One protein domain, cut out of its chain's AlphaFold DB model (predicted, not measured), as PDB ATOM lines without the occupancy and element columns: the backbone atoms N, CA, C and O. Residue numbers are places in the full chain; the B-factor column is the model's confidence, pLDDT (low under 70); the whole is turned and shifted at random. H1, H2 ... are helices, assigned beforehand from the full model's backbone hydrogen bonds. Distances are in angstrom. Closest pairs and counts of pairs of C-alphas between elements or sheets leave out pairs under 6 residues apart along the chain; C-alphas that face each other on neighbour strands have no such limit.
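Overview. This is residues 371 to 420 and 431 to 465 of the 964 residues of an uncharacterized protein of Oryzias javanicus (UniProt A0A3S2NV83). Five roughly aligned helices gather round H2, which runs through the middle: H1 and H3 lie side by side with it, H4 meets it with residues 438 to 442 alone, and H5 is at the far end of the group from H4. The printed part has 85 residues, with five named helices in the order H1 to H5 and no named strand; its class is all helix. The whole is compact and rounded, with a radius of gyration of the C-alphas of 12.0 A and spans of 33 by 29 by 21 A.

Along the chain. Find C-alpha 371 at (107.536, 175.700, 150.463); from there H1 runs through residues 371 to 383, 18.5 A long. H2 follows as residues 388 to 401, 19.8 A, and H3 as residues 405 to 416, 16.8 A. Beyond the cut, start at C-alpha 431 at (123.851, 178.273, 172.660) for H4, residues 431 to 442, 16.2 A. H5, residues 454 to 464, 15.1 A, ends at C-alpha 464 at (94.336, 180.659, 160.807).

Arrangement. Begin at the hub, H2. H1 and H2 form a helical hairpin and touch at a shallow tilt of 10 degrees, opposite ways; their closest C-alphas, of Cys 377 and Cys 394, are 5.1 A apart. H2 and H3 form another, at 25 degrees, with the C-alphas of Leu 399 and Ala 407 closest at 5.6 A. H4 touches H2 with residues 438 to 442 alone, closest at the C-alphas of Thr 397 and Leu 441, 6.4 A. H3 and H5 only just touch, with 3 pairs of C-alphas within 8 A. H1 is apart from H3, H4 and H5. In all five helices every O i to N i+4 pair is within hydrogen-bond range.

Size, cuts and confidence. The C-alphas of Ser 432 and Ser 463 are the two farthest apart, 34.0 A. Residues 421 to 430 are not printed, and C-alphas 420 and 431 are 15.6 A apart across this cut. The link from H4 to H5, with 11 residues, is long. Look for pLDDT under 70 at residue 420, residues 449 to 452 and residue 465.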
ATOM      1  N   GLU A 371     107.143 177.118 150.469       83.62
ATOM      2  CA  GLU A 371     107.536 175.700 150.463       83.62
ATOM      3  C   GLU A 371     109.043 175.475 150.703       83.62
ATOM      4  O   GLU A 371     109.423 174.589 151.478       83.62
ATOM      5  N   THR A 372     109.929 176.309 150.139       84.94
ATOM      6  CA  THR A 372     111.380 176.171 150.391       84.94
ATOM      7  C   THR A 372     111.746 176.569 151.825       84.94
ATOM      8  O   THR A 372     112.592 175.926 152.446       84.94
ATOM      9  N   ARG A 373     111.036 177.536 152.425       85.50
ATOM     10  CA  ARG A 373     111.199 177.901 153.847       85.50
ATOM     11  C   ARG A 373     110.645 176.838 154.799       85.50
ATOM     12  O   ARG A 373     111.291 176.529 155.798       85.50
ATOM     13  N   ILE A 374     109.512 176.217 154.466       87.94
ATOM     14  CA  ILE A 374     108.981 175.041 155.175       87.94
ATOM     15  C   ILE A 374     109.991 173.886 155.118       87.94
ATOM     16  O   ILE A 374     110.224 173.217 156.126       87.94
ATOM     17  N   SER A 375     110.648 173.693 153.972       90.94
ATOM     18  CA  SER A 375     111.711 172.695 153.817       90.94
ATOM     19  C   SER A 375     112.893 172.971 154.756       90.94
ATOM     20  O   SER A 375     113.329 172.056 155.449       90.94
ATOM     21  N   VAL A 376     113.338 174.230 154.894       91.75
ATOM     22  CA  VAL A 376     114.356 174.623 155.893       91.75
ATOM     23  C   VAL A 376     113.893 174.319 157.326       91.75
ATOM     24  O   VAL A 376     114.655 173.738 158.098       91.75
ATOM     25  N   CYS A 377     112.643 174.630 157.693       91.56
ATOM     26  CA  CYS A 377     112.089 174.296 159.016       91.56
ATOM     27  C   CYS A 377     112.082 172.778 159.291       91.56
ATOM     28  O   CYS A 377     112.378 172.352 160.412       91.56
ATOM     29  N   LYS A 378     111.816 171.956 158.267       91.31
ATOM     30  CA  LYS A 378     111.897 170.488 158.343       91.31
ATOM     31  C   LYS A 378     113.339 170.009 158.494       91.31
ATOM     32  O   LYS A 378     113.607 169.204 159.381       91.31
ATOM     33  N   THR A 379     114.283 170.564 157.732       93.19
ATOM     34  CA  THR A 379     115.721 170.286 157.887       93.19
ATOM     35  C   THR A 379     116.202 170.589 159.308       93.19
ATOM     36  O   THR A 379     116.794 169.717 159.939       93.19
ATOM     37  N   ILE A 380     115.880 171.764 159.864       93.81
ATOM     38  CA  ILE A 380     116.238 172.129 161.248       93.81
ATOM     39  C   ILE A 380     115.646 171.130 162.255       93.81
ATOM     40  O   ILE A 380     116.350 170.663 163.150       93.81
ATOM     41  N   SER A 381     114.378 170.748 162.083       91.81
ATOM     42  CA  SER A 381     113.704 169.769 162.949       91.81
ATOM     43  C   SER A 381     114.344 168.377 162.882       91.81
ATOM     44  O   SER A 381     114.439 167.681 163.893       91.81
ATOM     45  N   CYS A 382     114.840 167.972 161.709       91.00
ATOM     46  CA  CYS A 382     115.576 166.722 161.526       91.00
ATOM     47  C   CYS A 382     116.984 166.741 162.144       91.00
ATOM     48  O   CYS A 382     117.453 165.670 162.543       91.00
ATOM     49  N   LEU A 383     117.627 167.910 162.233       90.50
ATOM     50  CA  LEU A 383     118.941 168.115 162.861       90.50
ATOM     51  C   LEU A 383     118.848 168.181 164.396       90.50
ATOM     52  O   LEU A 383     119.658 167.585 165.097       90.50
ATOM     53  N   LEU A 384     117.848 168.884 164.938       89.38
ATOM     54  CA  LEU A 384     117.762 169.245 166.363       89.38
ATOM     55  C   LEU A 384     116.628 168.506 167.097       89.38
ATOM     56  O   LEU A 384     115.860 169.087 167.861       89.38
ATOM     57  N   ARG A 385     116.536 167.186 166.891       86.31
ATOM     58  CA  ARG A 385     115.433 166.319 167.377       86.31
ATOM     59  C   ARG A 385     115.242 166.290 168.899       86.31
ATOM     60  O   ARG A 385     114.157 165.957 169.369       86.31
ATOM     61  N   ASN A 386     116.286 166.613 169.657       83.69
ATOM     62  CA  ASN A 386     116.260 166.635 171.123       83.69
ATOM     63  C   ASN A 386     115.830 168.007 171.683       83.69
ATOM     64  O   ASN A 386     115.630 168.153 172.886       83.69
ATOM     65  N   ASP A 387     115.683 169.020 170.826       86.88
ATOM     66  CA  ASP A 387     115.433 170.402 171.217       86.88
ATOM     67  C   ASP A 387     113.947 170.760 171.102       86.88
ATOM     68  O   ASP A 387     113.477 171.267 170.083       86.88
ATOM     69  N   LEU A 388     113.182 170.493 172.164       86.12
ATOM     70  CA  LEU A 388     111.734 170.738 172.174       86.12
ATOM     71  C   LEU A 388     111.352 172.210 171.928       86.12
ATOM     72  O   LEU A 388     110.268 172.462 171.405       86.12
ATOM     73  N   GLU A 389     112.205 173.179 172.272       87.25
ATOM     74  CA  GLU A 389     111.938 174.600 172.004       87.25
ATOM     75  C   GLU A 389     112.095 174.908 170.511       87.25
ATOM     76  O   GLU A 389     111.187 175.479 169.903       87.25
ATOM     77  N   VAL A 390     113.204 174.478 169.899       89.12
ATOM     78  CA  VAL A 390     113.443 174.670 168.462       89.12
ATOM     79  C   VAL A 390     112.453 173.866 167.619       89.12
ATOM     80  O   VAL A 390     111.966 174.395 166.624       89.12
ATOM     81  N   LEU A 391     112.074 172.648 168.022       89.19
ATOM     82  CA  LEU A 391     111.033 171.868 167.343       89.19
ATOM     83  C   LEU A 391     109.679 172.588 167.360       89.19
ATOM     84  O   LEU A 391     109.063 172.751 166.308       89.19
ATOM     85  N   ARG A 392     109.228 173.077 168.525       88.69
ATOM     86  CA  ARG A 392     107.995 173.880 168.629       88.69
ATOM     87  C   ARG A 392     108.081 175.146 167.774       88.69
ATOM     88  O   ARG A 392     107.115 175.479 167.089       88.69
ATOM     89  N   ALA A 393     109.231 175.821 167.768       89.62
ATOM     90  CA  ALA A 393     109.459 177.015 166.962       89.62
ATOM     91  C   ALA A 393     109.428 176.720 165.450       89.62
ATOM     92  O   ALA A 393     108.770 177.442 164.701       89.62
ATOM     93  N   CYS A 394     110.075 175.648 164.988       90.69
ATOM     94  CA  CYS A 394     110.048 175.232 163.584       90.69
ATOM     95  C   CYS A 394     108.637 174.828 163.151       90.69
ATOM     96  O   CYS A 394     108.175 175.285 162.111       90.69
ATOM     97  N   GLN A 395     107.925 174.052 163.973       89.44
ATOM     98  CA  GLN A 395     106.585 173.569 163.643       89.44
ATOM     99  C   GLN A 395     105.537 174.695 163.619       89.44
ATOM    100  O   GLN A 395     104.654 174.699 162.761       89.44
ATOM    101  N   LEU A 396     105.665 175.689 164.510       87.88
ATOM    102  CA  LEU A 396     104.861 176.914 164.472       87.88
ATOM    103  C   LEU A 396     105.200 177.771 163.242       87.88
ATOM    104  O   LEU A 396     104.302 178.343 162.631       87.88
ATOM    105  N   THR A 397     106.477 177.842 162.857       88.31
ATOM    106  CA  THR A 397     106.914 178.585 161.662       88.31
ATOM    107  C   THR A 397     106.399 177.929 160.382       88.31
ATOM    108  O   THR A 397     105.897 178.636 159.515       88.31
ATOM    109  N   GLU A 398     106.424 176.594 160.284       89.12
ATOM    110  CA  GLU A 398     105.791 175.857 159.183       89.12
ATOM    111  C   GLU A 398     104.300 176.204 159.068       89.12
ATOM    112  O   GLU A 398     103.863 176.619 157.999       89.12
ATOM    113  N   LEU A 399     103.544 176.121 160.169       86.00
ATOM    114  CA  LEU A 399     102.106 176.417 160.193       86.00
ATOM    115  C   LEU A 399     101.771 177.878 159.821       86.00
ATOM    116  O   LEU A 399     100.698 178.154 159.285       86.00
ATOM    117  N   LEU A 400     102.672 178.821 160.114       83.31
ATOM    118  CA  LEU A 400     102.521 180.241 159.767       83.31
ATOM    119  C   LEU A 400     102.936 180.561 158.321       83.31
ATOM    120  O   LEU A 400     102.448 181.540 157.759       83.31
ATOM    121  N   LEU A 401     103.819 179.757 157.721       81.31
ATOM    122  CA  LEU A 401     104.225 179.867 156.315       81.31
ATOM    123  C   LEU A 401     103.264 179.132 155.372       81.31
ATOM    124  O   LEU A 401     103.061 179.576 154.241       81.31
ATOM    125  N   GLY A 402     102.678 178.025 155.829       75.00
ATOM    126  CA  GLY A 402     101.762 177.190 155.066       75.00
ATOM    127  C   GLY A 402     100.661 176.580 155.933       75.00
ATOM    128  O   GLY A 402     100.921 175.941 156.947       75.00
ATOM    129  N   SER A 403      99.433 176.731 155.435       70.38
ATOM    130  CA  SER A 403      98.117 176.233 155.865       70.38
ATOM    131  C   SER A 403      97.911 174.818 156.425       70.38
ATOM    132  O   SER A 403      96.789 174.333 156.316       70.38
ATOM    133  N   SER A 404      98.923 174.077 156.883       76.50
ATOM    134  CA  SER A 404      98.823 172.615 157.007       76.50
ATOM    135  C   SER A 404      98.165 172.129 158.305       76.50
ATOM    136  O   SER A 404      98.633 172.392 159.416       76.50
ATOM    137  N   GLN A 405      97.125 171.305 158.153       76.62
ATOM    138  CA  GLN A 405      96.483 170.572 159.248       76.62
ATOM    139  C   GLN A 405      97.435 169.561 159.920       76.62
ATOM    140  O   GLN A 405      97.329 169.300 161.121       76.62
ATOM    141  N   GLU A 406      98.380 169.005 159.158       77.31
ATOM    142  CA  GLU A 406      99.401 168.079 159.662       77.31
ATOM    143  C   GLU A 406     100.366 168.823 160.590       77.31
ATOM    144  O   GLU A 406     100.556 168.417 161.736       77.31
ATOM    145  N   ALA A 407     100.868 169.983 160.146       78.38
ATOM    146  CA  ALA A 407     101.753 170.839 160.938       78.38
ATOM    147  C   ALA A 407     101.110 171.267 162.268       78.38
ATOM    148  O   ALA A 407     101.777 171.296 163.301       78.38
ATOM    149  N   PHE A 408      99.803 171.543 162.272       82.06
ATOM    150  CA  PHE A 408      99.054 171.845 163.492       82.06
ATOM    151  C   PHE A 408      98.895 170.639 164.432       82.06
ATOM    152  O   PHE A 408      99.018 170.793 165.647       82.06
ATOM    153  N   THR A 409      98.680 169.438 163.891       81.12
ATOM    154  CA  THR A 409      98.602 168.202 164.692       81.12
ATOM    155  C   THR A 409      99.954 167.898 165.348       81.12
ATOM    156  O   THR A 409     100.022 167.678 166.557       81.12
ATOM    157  N   CYS A 410     101.052 168.005 164.591       82.62
ATOM    158  CA  CYS A 410     102.412 167.889 165.124       82.62
ATOM    159  C   CYS A 410     102.722 168.969 166.178       82.62
ATOM    160  O   CYS A 410     103.368 168.682 167.187       82.62
ATOM    161  N   LEU A 411     102.232 170.201 165.990       85.00
ATOM    162  CA  LEU A 411     102.374 171.278 166.972       85.00
ATOM    163  C   LEU A 411     101.655 170.941 168.289       85.00
ATOM    164  O   LEU A 411     102.237 171.122 169.359       85.00
ATOM    165  N   GLU A 412     100.431 170.406 168.231       83.00
ATOM    166  CA  GLU A 412      99.698 169.965 169.425       83.00
ATOM    167  C   GLU A 412     100.446 168.855 170.178       83.00
ATOM    168  O   GLU A 412     100.652 168.969 171.389       83.00
ATOM    169  N   GLU A 413     100.951 167.832 169.484       84.50
ATOM    170  CA  GLU A 413     101.764 166.783 170.114       84.50
ATOM    171  C   GLU A 413     103.043 167.318 170.782       84.50
ATOM    172  O   GLU A 413     103.454 166.809 171.827       84.50
ATOM    173  N   LEU A 414     103.682 168.345 170.213       84.50
ATOM    174  CA  LEU A 414     104.881 168.970 170.783       84.50
ATOM    175  C   LEU A 414     104.575 169.850 172.006       84.50
ATOM    176  O   LEU A 414     105.407 169.935 172.917       84.50
ATOM    177  N   TYR A 415     103.405 170.488 172.066       82.75
ATOM    178  CA  TYR A 415     102.968 171.286 173.222       82.75
ATOM    179  C   TYR A 415     102.330 170.451 174.346       82.75
ATOM    180  O   TYR A 415     102.288 170.907 175.487       82.75
ATOM    181  N   LEU A 416     101.905 169.212 174.072       81.50
ATOM    182  CA  LEU A 416     101.482 168.244 175.096       81.50
ATOM    183  C   LEU A 416     102.658 167.597 175.857       81.50
ATOM    184  O   LEU A 416     102.460 167.051 176.945       81.50
ATOM    185  N   ARG A 417     103.885 167.654 175.320       79.75
ATOM    186  CA  ARG A 417     105.100 167.173 176.006       79.75
ATOM    187  C   ARG A 417     105.485 168.132 177.144       79.75
ATOM    188  O   ARG A 417     105.432 169.342 176.935       79.75
ATOM    189  N   PRO A 418     105.902 167.631 178.324       75.00
ATOM    190  CA  PRO A 418     106.300 168.486 179.440       75.00
ATOM    191  C   PRO A 418     107.560 169.291 179.105       75.00
ATOM    192  O   PRO A 418     108.467 168.788 178.440       75.00
ATOM    193  N   ASP A 419     107.631 170.526 179.604       72.38
ATOM    194  CA  ASP A 419     108.768 171.413 179.363       72.38
ATOM    195  C   ASP A 419     110.050 170.857 179.992       72.38
ATOM    196  O   ASP A 419     110.165 170.692 181.210       72.38
ATOM    197  N   GLN A 420     111.035 170.587 179.140       68.06
ATOM    198  CA  GLN A 420     112.374 170.185 179.546       68.06
ATOM    199  C   GLN A 420     113.248 171.431 179.695       68.06
ATOM    200  O   GLN A 420     113.171 172.361 178.892       68.06
ATOM    201  N   ASN A 431     124.987 177.452 172.228       86.88
ATOM    202  CA  ASN A 431     123.851 178.273 172.660       86.88
ATOM    203  C   ASN A 431     123.743 179.667 171.979       86.88
ATOM    204  O   ASN A 431     122.649 180.219 171.871       86.88
ATOM    205  N   SER A 432     124.831 180.253 171.461       88.25
ATOM    206  CA  SER A 432     124.744 181.476 170.640       88.25
ATOM    207  C   SER A 432     124.022 181.242 169.308       88.25
ATOM    208  O   SER A 432     123.140 182.018 168.951       88.25
ATOM    209  N   LEU A 433     124.340 180.144 168.617       88.06
ATOM    210  CA  LEU A 433     123.694 179.748 167.365       88.06
ATOM    211  C   LEU A 433     122.242 179.306 167.608       88.06
ATOM    212  O   LEU A 433     121.361 179.669 166.834       88.06
ATOM    213  N   ARG A 434     121.966 178.629 168.735       89.69
ATOM    214  CA  ARG A 434     120.595 178.372 169.225       89.69
ATOM    215  C   ARG A 434     119.780 179.668 169.318       89.69
ATOM    216  O   ARG A 434     118.661 179.735 168.811       89.69
ATOM    217  N   CYS A 435     120.334 180.703 169.954       89.12
ATOM    218  CA  CYS A 435     119.663 181.996 170.091       89.12
ATOM    219  C   CYS A 435     119.414 182.664 168.729       89.12
ATOM    220  O   CYS A 435     118.321 183.175 168.495       89.12
ATOM    221  N   GLU A 436     120.398 182.651 167.828       89.56
ATOM    222  CA  GLU A 436     120.272 183.243 166.488       89.56
ATOM    223  C   GLU A 436     119.242 182.500 165.618       89.56
ATOM    224  O   GLU A 436     118.446 183.142 164.933       89.56
ATOM    225  N   LEU A 437     119.163 181.171 165.733       91.94
ATOM    226  CA  LEU A 437     118.132 180.338 165.111       91.94
ATOM    227  C   LEU A 437     116.722 180.662 165.617       91.94
ATOM    228  O   LEU A 437     115.816 180.901 164.816       91.94
ATOM    229  N   LEU A 438     116.530 180.720 166.936       90.75
ATOM    230  CA  LEU A 438     115.234 181.064 167.529       90.75
ATOM    231  C   LEU A 438     114.800 182.492 167.158       90.75
ATOM    232  O   LEU A 438     113.611 182.728 166.948       90.75
ATOM    233  N   LEU A 439     115.741 183.434 167.025       90.38
ATOM    234  CA  LEU A 439     115.469 184.790 166.535       90.38
ATOM    235  C   LEU A 439     115.108 184.820 165.040       90.38
ATOM    236  O   LEU A 439     114.212 185.573 164.658       90.38
ATOM    237  N   ALA A 440     115.754 183.999 164.205       89.69
ATOM    238  CA  ALA A 440     115.433 183.885 162.783       89.69
ATOM    239  C   ALA A 440     114.025 183.303 162.556       89.69
ATOM    240  O   ALA A 440     113.272 183.841 161.750       89.69
ATOM    241  N   LEU A 441     113.635 182.273 163.315       89.62
ATOM    242  CA  LEU A 441     112.274 181.716 163.295       89.62
ATOM    243  C   LEU A 441     111.242 182.747 163.793       89.62
ATOM    244  O   LEU A 441     110.260 183.020 163.103       89.62
ATOM    245  N   LYS A 442     111.509 183.407 164.934       88.12
ATOM    246  CA  LYS A 442     110.651 184.466 165.507       88.12
ATOM    247  C   LYS A 442     110.398 185.645 164.559       88.12
ATOM    248  O   LYS A 442     109.360 186.291 164.677       88.12
ATOM    249  N   ALA A 443     111.289 185.920 163.603       86.62
ATOM    250  CA  ALA A 443     111.103 186.990 162.619       86.62
ATOM    251  C   ALA A 443     109.897 186.773 161.676       86.62
ATOM    252  O   ALA A 443     109.395 187.742 161.106       86.62
ATOM    253  N   TYR A 444     109.415 185.533 161.540       82.38
ATOM    254  CA  TYR A 444     108.238 185.184 160.735       82.38
ATOM    255  C   TYR A 444     106.915 185.265 161.512       82.38
ATOM    256  O   TYR A 444     105.847 185.124 160.916       82.38
ATOM    257  N   TRP A 445     106.945 185.472 162.833       85.19
ATOM    258  CA  TRP A 445     105.751 185.353 163.671       85.19
ATOM    259  C   TRP A 445     105.027 186.703 163.838       85.19
ATOM    260  O   TRP A 445     105.650 187.695 164.221       85.19
ATOM    261  N   PRO A 446     103.698 186.778 163.615       73.62
ATOM    262  CA  PRO A 446     102.926 188.011 163.808       73.62
ATOM    263  C   PRO A 446     102.628 188.326 165.290       73.62
ATOM    264  O   PRO A 446     102.000 189.339 165.600       73.62
ATOM    265  N   PHE A 447     103.062 187.459 166.208       76.06
ATOM    266  CA  PHE A 447     102.930 187.566 167.661       76.06
ATOM    267  C   PHE A 447     104.121 186.872 168.341       76.06
ATOM    268  O   PHE A 447     104.850 186.120 167.701       76.06
ATOM    269  N   ASP A 448     104.299 187.097 169.643       70.12
ATOM    270  CA  ASP A 448     105.337 186.441 170.446       70.12
ATOM    271  C   ASP A 448     104.705 185.388 171.387       70.12
ATOM    272  O   ASP A 448     103.992 185.767 172.327       70.12
ATOM    273  N   PRO A 449     104.924 184.077 171.148       65.06
ATOM    274  CA  PRO A 449     104.377 182.993 171.960       65.06
ATOM    275  C   PRO A 449     104.838 182.976 173.418       65.06
ATOM    276  O   PRO A 449     104.154 182.360 174.229       65.06
ATOM    277  N   GLU A 450     105.937 183.650 173.794       62.81
ATOM    278  CA  GLU A 450     106.409 183.684 175.196       62.81
ATOM    279  C   GLU A 450     105.368 184.274 176.168       62.81
ATOM    280  O   GLU A 450     105.433 184.054 177.378       62.81
ATOM    281  N   PHE A 451     104.380 185.008 175.645       56.41
ATOM    282  CA  PHE A 451     103.312 185.637 176.421       56.41
ATOM    283  C   PHE A 451     101.981 184.867 176.398       56.41
ATOM    284  O   PHE A 451     101.020 185.323 177.025       56.41
ATOM    285  N   TRP A 452     101.881 183.754 175.661       57.56
ATOM    286  CA  TRP A 452     100.631 183.026 175.406       57.56
ATOM    287  C   TRP A 452     100.680 181.604 175.981       57.56
ATOM    288  O   TRP A 452     101.685 180.909 175.875       57.56
ATOM    289  N   ASP A 453      99.572 181.138 176.565       72.06
ATOM    290  CA  ASP A 453      99.426 179.723 176.919       72.06
ATOM    291  C   ASP A 453      99.039 178.885 175.686       72.06
ATOM    292  O   ASP A 453      98.551 179.419 174.684       72.06
ATOM    293  N   TRP A 454      99.209 177.557 175.755       76.62
ATOM    294  CA  TRP A 454      98.842 176.664 174.641       76.62
ATOM    295  C   TRP A 454      97.379 176.843 174.206       76.62
ATOM    296  O   TRP A 454      97.079 176.739 173.024       76.62
ATOM    297  N   LYS A 455      96.462 177.192 175.121       76.69
ATOM    298  CA  LYS A 455      95.053 177.444 174.774       76.69
ATOM    299  C   LYS A 455      94.881 178.692 173.907       76.69
ATOM    300  O   LYS A 455      94.142 178.644 172.926       76.69
ATOM    301  N   THR A 456      95.576 179.781 174.232       77.19
ATOM    302  CA  THR A 456      95.594 181.005 173.417       77.19
ATOM    303  C   THR A 456      96.255 180.745 172.063       77.19
ATOM    304  O   THR A 456      95.695 181.122 171.034       77.19
ATOM    305  N   LEU A 457      97.391 180.037 172.037       77.56
ATOM    306  CA  LEU A 457      98.074 179.683 170.790       77.56
ATOM    307  C   LEU A 457      97.196 178.789 169.897       77.56
ATOM    308  O   LEU A 457      96.968 179.130 168.739       77.56
ATOM    309  N   LYS A 458      96.605 177.719 170.447       77.94
ATOM    310  CA  LYS A 458      95.687 176.815 169.734       77.94
ATOM    311  C   LYS A 458      94.466 177.548 169.168       77.94
ATOM    312  O   LYS A 458      94.074 177.277 168.037       77.94
ATOM    313  N   TYR A 459      93.892 178.501 169.909       79.31
ATOM    314  CA  TYR A 459      92.791 179.337 169.416       79.31
ATOM    315  C   TYR A 459      93.199 180.158 168.181       79.31
ATOM    316  O   TYR A 459      92.480 180.166 167.182       79.31
ATOM    317  N   HIS A 460      94.369 180.803 168.217       72.50
ATOM    318  CA  HIS A 460      94.881 181.563 167.074       72.50
ATOM    319  C   HIS A 460      95.254 180.664 165.883       72.50
ATOM    320  O   HIS A 460      94.928 181.009 164.750       72.50
ATOM    321  N   CYS A 461      95.841 179.488 166.117       76.00
ATOM    322  CA  CYS A 461      96.139 178.513 165.065       76.00
ATOM    323  C   CYS A 461      94.867 177.960 164.391       76.00
ATOM    324  O   CYS A 461      94.784 177.963 163.166       76.00
ATOM    325  N   ASN A 462      93.837 177.584 165.159       76.56
ATOM    326  CA  ASN A 462      92.530 177.184 164.612       76.56
ATOM    327  C   ASN A 462      91.907 178.296 163.751       76.56
ATOM    328  O   ASN A 462      91.394 178.033 162.666       76.56
ATOM    329  N   SER A 463      92.006 179.550 164.210       72.94
ATOM    330  CA  SER A 463      91.529 180.727 163.477       72.94
ATOM    331  C   SER A 463      92.252 180.930 162.137       72.94
ATOM    332  O   SER A 463      91.622 181.377 161.183       72.94
ATOM    333  N   LEU A 464      93.549 180.609 162.050       70.25
ATOM    334  CA  LEU A 464      94.336 180.659 160.807       70.25
ATOM    335  C   LEU A 464      94.018 179.495 159.850       70.25
ATOM    336  O   LEU A 464      94.111 179.663 158.638       70.25
ATOM    337  N   LEU A 465      93.593 178.346 160.381       67.56
ATOM    338  CA  LEU A 465      93.110 177.190 159.611       67.56
ATOM    339  C   LEU A 465      91.638 177.323 159.165       67.56
ATOM    340  O   LEU A 465      91.108 176.428 158.511       67.56
TER     341      LEU A 465